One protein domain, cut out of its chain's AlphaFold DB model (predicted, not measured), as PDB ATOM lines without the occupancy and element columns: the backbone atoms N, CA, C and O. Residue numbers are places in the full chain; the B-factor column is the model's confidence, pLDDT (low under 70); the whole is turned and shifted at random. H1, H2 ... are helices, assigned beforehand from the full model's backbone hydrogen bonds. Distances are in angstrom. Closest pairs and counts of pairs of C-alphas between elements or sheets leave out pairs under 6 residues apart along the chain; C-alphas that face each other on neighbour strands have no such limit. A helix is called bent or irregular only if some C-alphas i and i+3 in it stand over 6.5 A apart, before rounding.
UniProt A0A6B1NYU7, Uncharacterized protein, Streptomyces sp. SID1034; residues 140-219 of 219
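Overview. This is residues 140 to 219 of the 219 residues of an uncharacterized protein of Streptomyces sp. SID1034 (UniProt A0A6B1NYU7). A long rod of helices: H1, H2 and the first arm of the bent helix H3, H3a, make a small cluster at one end, and the long second arm, H3b, runs from H2 to the other end, where H4 folds back on it as a hairpin. The printed part has 80 residues with four named helices, H1 to H4 in chain order, and no named strand; the class is all helix. The whole is loose, with a radius of gyration of the C-alphas of 16.0 A, and spans 54 by 21 by 15 A.

Along the chain. H1, residues 140 to 156, begins at C-alpha 140 (180.669, 212.754, 107.336) and is 24.5 A long from first to last C-alpha. H2, residues 160 to 172, measures 18.5 A. H3, residues 175 to 204, was assigned as one helix by its hydrogen bonds but is bent: C-alphas 183 and 186 are 7.1 A apart. Its arms are H3a, residues 175 to 183, 12.0 A, and H3b, residues 186 to 204, 28.0 A. H4, residues 207 to 218, measures 16.7 A and ends at C-alpha 218 (143.587, 233.434, 111.912).

Arrangement. H1 and H2 form a helical hairpin and touch at a shallow tilt of 19 degrees, with the C-alphas of Ile 155 and Ala 163 closest at 4.8 A. H1 touches H3a at a steep tilt of 38 degrees, the same way; the C-alphas of Thr 144 and Gln 175 are closest, at 5.4 A. H2 touches H3a, again a hairpin, with residues 165 to 170 alone, closest at the C-alphas of Ala 169 and Ala 177, 5.1 A. The arms H3a and H3b stand at a steep tilt of 43 degrees. H3b touches H2 with residues 186 to 193 alone, opposite ways at 24 degrees; the C-alphas of Val 162 and Ala 189 are closest, at 4.9 A. H3b and H4 form a hairpin, with H3b touching through residues 195 to 203 alone; the C-alphas of Ser 202 and Arg 210 are closest, at 5.1 A. H4 is apart from H1, H2 and H3a. Every O i to N i+4 pair is within hydrogen-bond range in H1, H2, H3a and H4, and 13 of 15 are in H3b.

Size, cuts and confidence. The C-alphas farthest apart, of Lys 140 and Pro 207, are 54.0 A from each other. The printed part has no cut, and its three links are tight. The mean pLDDT of the printed part is 94.2, and no printed residue is under 70.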
ATOM      1  N   LYS A 140     182.040 212.589 107.873       89.56
ATOM      2  CA  LYS A 140     180.669 212.754 107.336       89.56
ATOM      3  C   LYS A 140     179.675 211.679 107.806       89.56
ATOM      4  O   LYS A 140     178.538 212.048 108.116       89.56
ATOM      5  N   PRO A 141     180.043 210.381 107.867       92.50
ATOM      6  CA  PRO A 141     179.146 209.353 108.388       92.50
ATOM      7  C   PRO A 141     178.757 209.618 109.845       92.50
ATOM      8  O   PRO A 141     177.575 209.557 110.166       92.50
ATOM      9  N   ALA A 142     179.716 210.022 110.683       91.81
ATOM     10  CA  ALA A 142     179.499 210.333 112.095       91.81
ATOM     11  C   ALA A 142     178.507 211.490 112.301       91.81
ATOM     12  O   ALA A 142     177.599 211.405 113.125       91.81
ATOM     13  N   ILE A 143     178.623 212.550 111.491       90.25
ATOM     14  CA  ILE A 143     177.652 213.655 111.496       90.25
ATOM     15  C   ILE A 143     176.263 213.162 111.075       90.25
ATOM     16  O   ILE A 143     175.259 213.577 111.647       90.25
ATOM     17  N   THR A 144     176.189 212.292 110.067       93.06
ATOM     18  CA  THR A 144     174.903 211.758 109.595       93.06
ATOM     19  C   THR A 144     174.238 210.898 110.671       93.06
ATOM     20  O   THR A 144     173.046 211.068 110.916       93.06
ATOM     21  N   GLU A 145     175.005 210.050 111.362       95.44
ATOM     22  CA  GLU A 145     174.555 209.278 112.530       95.44
ATOM     23  C   GLU A 145     174.000 210.207 113.622       95.44
ATOM     24  O   GLU A 145     172.865 210.034 114.070       95.44
ATOM     25  N   ASP A 146     174.752 211.245 114.000       94.06
ATOM     26  CA  ASP A 146     174.327 212.209 115.021       94.06
ATOM     27  C   ASP A 146     173.021 212.934 114.629       94.06
ATOM     28  O   ASP A 146     172.124 213.107 115.460       94.06
ATOM     29  N   LEU A 147     172.864 213.312 113.356       96.31
ATOM     30  CA  LEU A 147     171.646 213.953 112.846       96.31
ATOM     31  C   LEU A 147     170.443 213.003 112.811       96.31
ATOM     32  O   LEU A 147     169.322 213.430 113.094       96.31
ATOM     33  N   GLN A 148     170.645 211.726 112.481       97.69
ATOM     34  CA  GLN A 148     169.585 210.716 112.533       97.69
ATOM     35  C   GLN A 148     169.082 210.531 113.967       97.69
ATOM     36  O   GLN A 148     167.872 210.533 114.195       97.69
ATOM     37  N   VAL A 149     169.996 210.458 114.940       97.50
ATOM     38  CA  VAL A 149     169.649 210.365 116.368       97.50
ATOM     39  C   VAL A 149     168.878 211.604 116.828       97.50
ATOM     40  O   VAL A 149     167.830 211.473 117.460       97.50
ATOM     41  N   ALA A 150     169.345 212.806 116.475       96.44
ATOM     42  CA  ALA A 150     168.639 214.046 116.801       96.44
ATOM     43  C   ALA A 150     167.236 214.097 116.168       96.44
ATOM     44  O   ALA A 150     166.269 214.487 116.821       96.44
ATOM     45  N   THR A 151     167.105 213.644 114.918       97.50
ATOM     46  CA  THR A 151     165.818 213.569 114.208       97.50
ATOM     47  C   THR A 151     164.861 212.602 114.899       97.50
ATOM     48  O   THR A 151     163.712 212.957 115.153       97.50
ATOM     49  N   ALA A 152     165.335 211.415 115.283       97.88
ATOM     50  CA  ALA A 152     164.533 210.443 116.023       97.88
ATOM     51  C   ALA A 152     164.060 210.994 117.381       97.88
ATOM     52  O   ALA A 152     162.904 210.796 117.753       97.88
ATOM     53  N   ALA A 153     164.909 211.740 118.095       97.50
ATOM     54  CA  ALA A 153     164.533 212.387 119.354       97.50
ATOM     55  C   ALA A 153     163.441 213.461 119.168       97.50
ATOM     56  O   ALA A 153     162.516 213.561 119.978       97.50
ATOM     57  N   VAL A 154     163.509 214.236 118.080       97.50
ATOM     58  CA  VAL A 154     162.464 215.209 117.719       97.50
ATOM     59  C   VAL A 154     161.147 214.510 117.380       97.50
ATOM     60  O   VAL A 154     160.101 214.947 117.848       97.50
ATOM     61  N   ILE A 155     161.188 213.409 116.624       98.00
ATOM     62  CA  ILE A 155     159.996 212.607 116.304       98.00
ATOM     63  C   ILE A 155     159.352 212.057 117.580       98.00
ATOM     64  O   ILE A 155     158.139 212.145 117.731       98.00
ATOM     65  N   ALA A 156     160.151 211.534 118.516       97.50
ATOM     66  CA  ALA A 156     159.655 210.917 119.748       97.50
ATOM     67  C   ALA A 156     158.881 211.883 120.665       97.50
ATOM     68  O   ALA A 156     158.075 211.443 121.479       97.50
ATOM     69  N   THR A 157     159.130 213.187 120.541       94.31
ATOM     70  CA  THR A 157     158.462 214.246 121.319       94.31
ATOM     71  C   THR A 157     157.505 215.094 120.475       94.31
ATOM     72  O   THR A 157     156.913 216.045 120.980       94.31
ATOM     73  N   GLY A 158     157.376 214.780 119.185       93.12
ATOM     74  CA  GLY A 158     156.582 215.526 118.218       93.12
ATOM     75  C   GLY A 158     155.159 214.998 118.061       93.12
ATOM     76  O   GLY A 158     154.850 213.863 118.420       93.12
ATOM     77  N   GLY A 159     154.291 215.832 117.483       96.12
ATOM     78  CA  GLY A 159     152.968 215.415 117.039       96.12
ATOM     79  C   GLY A 159     153.008 214.698 115.687       96.12
ATOM     80  O   GLY A 159     154.056 214.278 115.187       96.12
ATOM     81  N   LYS A 160     151.832 214.528 115.079       98.00
ATOM     82  CA  LYS A 160     151.665 213.720 113.865       98.00
ATOM     83  C   LYS A 160     152.380 214.336 112.660       98.00
ATOM     84  O   LYS A 160     152.972 213.592 111.877       98.00
ATOM     85  N   ALA A 161     152.338 215.659 112.507       98.06
ATOM     86  CA  ALA A 161     153.028 216.355 111.426       98.06
ATOM     87  C   ALA A 161     154.549 216.278 111.608       98.06
ATOM     88  O   ALA A 161     155.263 215.940 110.663       98.06
ATOM     89  N   VAL A 162     155.054 216.487 112.834       98.50
ATOM     90  CA  VAL A 162     156.494 216.348 113.127       98.50
ATOM     91  C   VAL A 162     156.979 214.928 112.834       98.50
ATOM     92  O   VAL A 162     158.031 214.754 112.217       98.50
ATOM     93  N   ALA A 163     156.209 213.910 113.224       98.50
ATOM     94  CA  ALA A 163     156.540 212.520 112.936       98.50
ATOM     95  C   ALA A 163     156.533 212.220 111.430       98.50
ATOM     96  O   ALA A 163     157.433 211.536 110.942       98.50
ATOM     97  N   ARG A 164     155.552 212.733 110.675       98.50
ATOM     98  CA  ARG A 164     155.482 212.587 109.211       98.50
ATOM     99  C   ARG A 164     156.744 213.143 108.546       98.50
ATOM    100  O   ARG A 164     157.417 212.420 107.812       98.50
ATOM    101  N   ASP A 165     157.077 214.394 108.839       98.50
ATOM    102  CA  ASP A 165     158.157 215.104 108.147       98.50
ATOM    103  C   ASP A 165     159.537 214.608 108.601       98.50
ATOM    104  O   ASP A 165     160.446 214.443 107.785       98.50
ATOM    105  N   GLY A 166     159.682 214.263 109.885       98.31
ATOM    106  CA  GLY A 166     160.906 213.663 110.410       98.31
ATOM    107  C   GLY A 166     161.186 212.284 109.811       98.31
ATOM    108  O   GLY A 166     162.320 211.997 109.431       98.31
ATOM    109  N   ASN A 167     160.164 211.434 109.655       98.56
ATOM    110  CA  ASN A 167     160.330 210.126 109.012       98.56
ATOM    111  C   ASN A 167     160.666 210.248 107.519       98.56
ATOM    112  O   ASN A 167     161.434 209.435 106.999       98.56
ATOM    113  N   ALA A 168     160.146 211.271 106.833       98.56
ATOM    114  CA  ALA A 168     160.548 211.571 105.461       98.56
ATOM    115  C   ALA A 168     162.040 211.947 105.386       98.56
ATOM    116  O   ALA A 168     162.762 211.432 104.529       98.56
ATOM    117  N   ALA A 169     162.533 212.764 106.325       98.06
ATOM    118  CA  ALA A 169     163.952 213.107 106.416       98.06
ATOM    119  C   ALA A 169     164.841 211.887 106.731       98.06
ATOM    120  O   ALA A 169     165.878 211.702 106.088       98.06
ATOM    121  N   LEU A 170     164.420 211.020 107.662       98.31
ATOM    122  CA  LEU A 170     165.115 209.761 107.968       98.31
ATOM    123  C   LEU A 170     165.164 208.820 106.761       98.31
ATOM    124  O   LEU A 170     166.208 208.237 106.488       98.31
ATOM    125  N   THR A 171     164.060 208.715 106.017       98.44
ATOM    126  CA  THR A 171     163.966 207.878 104.808       98.44
ATOM    127  C   THR A 171     164.873 208.390 103.695       98.44
ATOM    128  O   THR A 171     165.518 207.598 103.015       98.44
ATOM    129  N   ALA A 172     164.968 209.713 103.523       97.62
ATOM    130  CA  ALA A 172     165.921 210.305 102.589       97.62
ATOM    131  C   ALA A 172     167.372 210.005 102.996       97.62
ATOM    132  O   ALA A 172     168.236 209.874 102.132       97.62
ATOM    133  N   GLY A 173     167.655 209.926 104.302       91.94
ATOM    134  CA  GLY A 173     168.940 209.472 104.845       91.94
ATOM    135  C   GLY A 173     170.135 210.377 104.532       91.94
ATOM    136  O   GLY A 173     171.270 210.031 104.847       91.94
ATOM    137  N   THR A 174     169.907 211.541 103.917       94.62
ATOM    138  CA  THR A 174     170.971 212.486 103.568       94.62
ATOM    139  C   THR A 174     171.198 213.489 104.691       94.62
ATOM    140  O   THR A 174     170.252 213.965 105.320       94.62
ATOM    141  N   GLN A 175     172.458 213.893 104.884       91.88
ATOM    142  CA  GLN A 175     172.820 214.949 105.835       91.88
ATOM    143  C   GLN A 175     171.984 216.223 105.617       91.88
ATOM    144  O   GLN A 175     171.550 216.845 106.583       91.88
ATOM    145  N   LYS A 176     171.727 216.589 104.352       93.88
ATOM    146  CA  LYS A 176     170.921 217.760 104.000       93.88
ATOM    147  C   LYS A 176     169.467 217.617 104.456       93.88
ATOM    148  O   LYS A 176     168.985 218.506 105.140       93.88
ATOM    149  N   ALA A 177     168.792 216.515 104.128       96.31
ATOM    150  CA  ALA A 177     167.389 216.330 104.503       96.31
ATOM    151  C   ALA A 177     167.192 216.339 106.028       96.31
ATOM    152  O   ALA A 177     166.271 216.977 106.535       96.31
ATOM    153  N   LEU A 178     168.095 215.681 106.762       95.62
ATOM    154  CA  LEU A 178     168.073 215.666 108.225       95.62
ATOM    155  C   LEU A 178     168.306 217.068 108.805       95.62
ATOM    156  O   LEU A 178     167.579 217.495 109.700       95.62
ATOM    157  N   ALA A 179     169.285 217.807 108.276       94.94
ATOM    158  CA  ALA A 179     169.575 219.168 108.720       94.94
ATOM    159  C   ALA A 179     168.434 220.148 108.395       94.94
ATOM    160  O   ALA A 179     168.056 220.939 109.258       94.94
ATOM    161  N   ASP A 180     167.854 220.086 107.196       94.94
ATOM    162  CA  ASP A 180     166.728 220.939 106.792       94.94
ATOM    163  C   ASP A 180     165.512 220.702 107.706       94.94
ATOM    164  O   ASP A 180     164.881 221.649 108.187       94.94
ATOM    165  N   PHE A 181     165.214 219.436 108.024       97.06
ATOM    166  CA  PHE A 181     164.159 219.102 108.976       97.06
ATOM    167  C   PHE A 181     164.463 219.650 110.375       97.06
ATOM    168  O   PHE A 181     163.626 220.338 110.958       97.06
ATOM    169  N   LEU A 182     165.661 219.395 110.907       95.88
ATOM    170  CA  LEU A 182     166.045 219.826 112.254       95.88
ATOM    171  C   LEU A 182     166.151 221.350 112.395       95.88
ATOM    172  O   LEU A 182     165.931 221.875 113.480       95.88
ATOM    173  N   THR A 183     166.472 222.087 111.338       94.56
ATOM    174  CA  THR A 183     166.643 223.548 111.427       94.56
ATOM    175  C   THR A 183     165.376 224.325 111.092       94.56
ATOM    176  O   THR A 183     165.186 225.419 111.618       94.56
ATOM    177  N   GLN A 184     164.496 223.783 110.246       93.50
ATOM    178  CA  GLN A 184     163.316 224.500 109.751       93.50
ATOM    179  C   GLN A 184     162.056 223.629 109.748       93.50
ATOM    180  O   GLN A 184     161.019 224.040 110.283       93.50
ATOM    181  N   GLY A 185     162.134 222.420 109.181       94.88
ATOM    182  CA  GLY A 185     160.968 221.556 108.964       94.88
ATOM    183  C   GLY A 185     160.195 221.238 110.245       94.88
ATOM    184  O   GLY A 185     158.975 221.392 110.283       94.88
ATOM    185  N   GLN A 186     160.895 220.908 111.334       94.94
ATOM    186  CA  GLN A 186     160.268 220.562 112.610       94.94
ATOM    187  C   GLN A 186     159.425 221.701 113.203       94.94
ATOM    188  O   GLN A 186     158.441 221.435 113.885       94.94
ATOM    189  N   TYR A 187     159.778 222.966 112.962       95.69
ATOM    190  CA  TYR A 187     159.039 224.107 113.512       95.69
ATOM    191  C   TYR A 187     157.757 224.372 112.727       95.69
ATOM    192  O   TYR A 187     156.712 224.626 113.324       95.69
ATOM    193  N   THR A 188     157.823 224.228 111.403       96.19
ATOM    194  CA  THR A 188     156.642 224.295 110.532       96.19
ATOM    195  C   THR A 188     155.668 223.166 110.867       96.19
ATOM    196  O   THR A 188     154.480 223.411 111.065       96.19
ATOM    197  N   ALA A 189     156.184 221.948 111.034       97.19
ATOM    198  CA  ALA A 189     155.388 220.791 111.420       97.19
ATOM    199  C   ALA A 189     154.777 220.942 112.826       97.19
ATOM    200  O   ALA A 189     153.601 220.648 113.023       97.19
ATOM    201  N   ARG A 190     155.520 221.487 113.804       96.88
ATOM    202  CA  ARG A 190     154.956 221.804 115.129       96.88
ATOM    203  C   ARG A 190     153.840 222.839 115.055       96.88
ATOM    204  O   ARG A 190     152.879 222.732 115.805       96.88
ATOM    205  N   LEU A 191     153.945 223.836 114.176       95.94
ATOM    206  CA  LEU A 191     152.871 224.808 113.979       95.94
ATOM    207  C   LEU A 191     151.602 224.145 113.421       95.94
ATOM    208  O   LEU A 191     150.505 224.482 113.861       95.94
ATOM    209  N   GLU A 192     151.742 223.194 112.496       96.38
ATOM    210  CA  GLU A 192     150.626 222.370 112.004       96.38
ATOM    211  C   GLU A 192     149.982 221.572 113.148       96.38
ATOM    212  O   GLU A 192     148.766 221.656 113.342       96.38
ATOM    213  N   ASP A 193     150.793 220.877 113.953       96.94
ATOM    214  CA  ASP A 193     150.319 220.114 115.113       96.94
ATOM    215  C   ASP A 193     149.584 221.012 116.131       96.94
ATOM    216  O   ASP A 193     148.474 220.686 116.554       96.94
ATOM    217  N   MET A 194     150.139 222.185 116.466       95.31
ATOM    218  CA  MET A 194     149.513 223.142 117.391       95.31
ATOM    219  C   MET A 194     148.191 223.699 116.849       95.31
ATOM    220  O   MET A 194     147.216 223.810 117.589       95.31
ATOM    221  N   ARG A 195     148.112 224.034 115.553       94.75
ATOM    222  CA  ARG A 195     146.859 224.503 114.931       94.75
ATOM    223  C   ARG A 195     145.770 223.436 114.991       94.75
ATOM    224  O   ARG A 195     144.603 223.751 115.240       94.75
ATOM    225  N   PHE A 196     146.148 222.179 114.785       94.19
ATOM    226  CA  PHE A 196     145.232 221.057 114.912       94.19
ATOM    227  C   PHE A 196     144.746 220.877 116.357       94.19
ATOM    228  O   PHE A 196     143.542 220.746 116.579       94.19
ATOM    229  N   GLU A 197     145.644 220.950 117.341       92.50
ATOM    230  CA  GLU A 197     145.296 220.872 118.765       92.50
ATOM    231  C   GLU A 197     144.345 222.004 119.191       92.50
ATOM    232  O   GLU A 197     143.295 221.749 119.786       92.50
ATOM    233  N   VAL A 198     144.646 223.249 118.807       92.88
ATOM    234  CA  VAL A 198     143.785 224.417 119.065       92.88
ATOM    235  C   VAL A 198     142.401 224.234 118.437       92.88
ATOM    236  O   VAL A 198     141.382 224.539 119.068       92.88
ATOM    237  N   SER A 199     142.340 223.692 117.217       91.00
ATOM    238  CA  SER A 199     141.074 223.401 116.540       91.00
ATOM    239  C   SER A 199     140.258 222.349 117.294       91.00
ATOM    240  O   SER A 199     139.058 222.541 117.489       91.00
ATOM    241  N   GLN A 200     140.891 221.273 117.777       90.44
ATOM    242  CA  GLN A 200     140.206 220.246 118.571       90.44
ATOM    243  C   GLN A 200     139.670 220.792 119.895       90.44
ATOM    244  O   GLN A 200     138.501 220.578 120.220       90.44
ATOM    245  N   LEU A 201     140.498 221.530 120.639       88.69
ATOM    246  CA  LEU A 201     140.104 222.133 121.913       88.69
ATOM    247  C   LEU A 201     138.909 223.080 121.735       88.69
ATOM    248  O   LEU A 201     137.980 223.068 122.542       88.69
ATOM    249  N   SER A 202     138.877 223.842 120.639       91.12
ATOM    250  CA  SER A 202     137.815 224.817 120.344       91.12
ATOM    251  C   SER A 202     136.417 224.211 120.201       91.12
ATOM    252  O   SER A 202     135.424 224.897 120.481       91.12
ATOM    253  N   VAL A 203     136.322 222.941 119.788       89.69
ATOM    254  CA  VAL A 203     135.040 222.241 119.587       89.69
ATOM    255  C   VAL A 203     134.273 222.112 120.901       89.69
ATOM    256  O   VAL A 203     133.071 222.362 120.942       89.69
ATOM    257  N   GLN A 204     134.966 221.767 121.987       88.12
ATOM    258  CA  GLN A 204     134.358 221.535 123.303       88.12
ATOM    259  C   GLN A 204     134.520 222.730 124.256       88.12
ATOM    260  O   GLN A 204     134.027 222.711 125.381       88.12
ATOM    261  N   ALA A 205     135.199 223.786 123.809       90.31
ATOM    262  CA  ALA A 205     135.522 224.940 124.628       90.31
ATOM    263  C   ALA A 205     134.342 225.903 124.845       90.31
ATOM    264  O   ALA A 205     133.477 226.083 123.982       90.31
ATOM    265  N   GLY A 206     134.368 226.588 125.995       93.75
ATOM    266  CA  GLY A 206     133.469 227.701 126.297       93.75
ATOM    267  C   GLY A 206     133.715 228.939 125.411       93.75
ATOM    268  O   GLY A 206     134.743 229.020 124.729       93.75
ATOM    269  N   PRO A 207     132.800 229.928 125.426       92.81
ATOM    270  CA  PRO A 207     132.800 231.053 124.484       92.81
ATOM    271  C   PRO A 207     134.116 231.844 124.429       92.81
ATOM    272  O   PRO A 207     134.613 232.132 123.341       92.81
ATOM    273  N   GLU A 208     134.713 232.145 125.587       92.81
ATOM    274  CA  GLU A 208     135.953 232.929 125.658       92.81
ATOM    275  C   GLU A 208     137.152 232.179 125.068       92.81
ATOM    276  O   GLU A 208     137.912 232.740 124.283       92.81
ATOM    277  N   VAL A 209     137.296 230.886 125.364       91.94
ATOM    278  CA  VAL A 209     138.390 230.066 124.820       91.94
ATOM    279  C   VAL A 209     138.261 229.937 123.300       91.94
ATOM    280  O   VAL A 209     139.251 230.092 122.593       91.94
ATOM    281  N   ARG A 210     137.042 229.752 122.775       90.81
ATOM    282  CA  ARG A 210     136.798 229.698 121.324       90.81
ATOM    283  C   ARG A 210     137.168 231.007 120.622       90.81
ATOM    284  O   ARG A 210     137.737 230.976 119.530       90.81
ATOM    285  N   LYS A 211     136.881 232.153 121.247       91.31
ATOM    286  CA  LYS A 211     137.247 233.478 120.727       91.31
ATOM    287  C   LYS A 211     138.766 233.633 120.595       91.31
ATOM    288  O   LYS A 211     139.242 234.021 119.530       91.31
ATOM    289  N   TYR A 212     139.526 233.317 121.647       90.75
ATOM    290  CA  TYR A 212     140.991 233.420 121.603       90.75
ATOM    291  C   TYR A 212     141.630 232.377 120.682       90.75
ATOM    292  O   TYR A 212     142.583 232.704 119.979       90.75
ATOM    293  N   ALA A 213     141.081 231.163 120.629       89.75
ATOM    294  CA  ALA A 213     141.534 230.126 119.711       89.75
ATOM    295  C   ALA A 213     141.342 230.524 118.241       89.75
ATOM    296  O   ALA A 213     142.276 230.393 117.458       89.75
ATOM    297  N   SER A 214     140.181 231.083 117.881       87.88
ATOM    298  CA  SER A 214     139.929 231.579 116.516       87.88
ATOM    299  C   SER A 214     140.951 232.652 116.133       87.88
ATOM    300  O   SER A 214     141.624 232.530 115.119       87.88
ATOM    301  N   ARG A 215     141.187 233.629 117.024       90.12
ATOM    302  CA  ARG A 215     142.202 234.669 116.805       90.12
ATOM    303  C   ARG A 215     143.613 234.099 116.609       90.12
ATOM    304  O   ARG A 215     144.356 234.616 115.788       90.12
ATOM    305  N   ALA A 216     143.991 233.066 117.362       87.88
ATOM    306  CA  ALA A 216     145.297 232.422 117.221       87.88
ATOM    307  C   ALA A 216     145.438 231.624 115.910       87.88
ATOM    308  O   ALA A 216     146.546 231.495 115.390       87.88
ATOM    309  N   LEU A 217     144.339 231.075 115.384       88.94
ATOM    310  CA  LEU A 217     144.321 230.351 114.109       88.94
ATOM    311  C   LEU A 217     144.358 231.295 112.900       88.94
ATOM    312  O   LEU A 217     145.007 230.959 111.908       88.94
ATOM    313  N   ASP A 218     143.702 232.454 112.999       88.12
ATOM    314  CA  ASP A 218     143.587 233.434 111.912       88.12
ATOM    315  C   ASP A 218     144.902 234.192 111.634       88.12
ATOM    316  O   ASP A 218     145.155 234.557 110.484       88.12
ATOM    317  N   GLY A 219     145.769 234.344 112.649       75.25
ATOM    318  CA  GLY A 219     147.086 234.993 112.536       75.25
ATOM    319  C   GLY A 219     147.093 236.460 112.944       75.25
ATOM    320  O   GLY A 219     146.394 237.268 112.298       75.25
TER     321      GLY A 219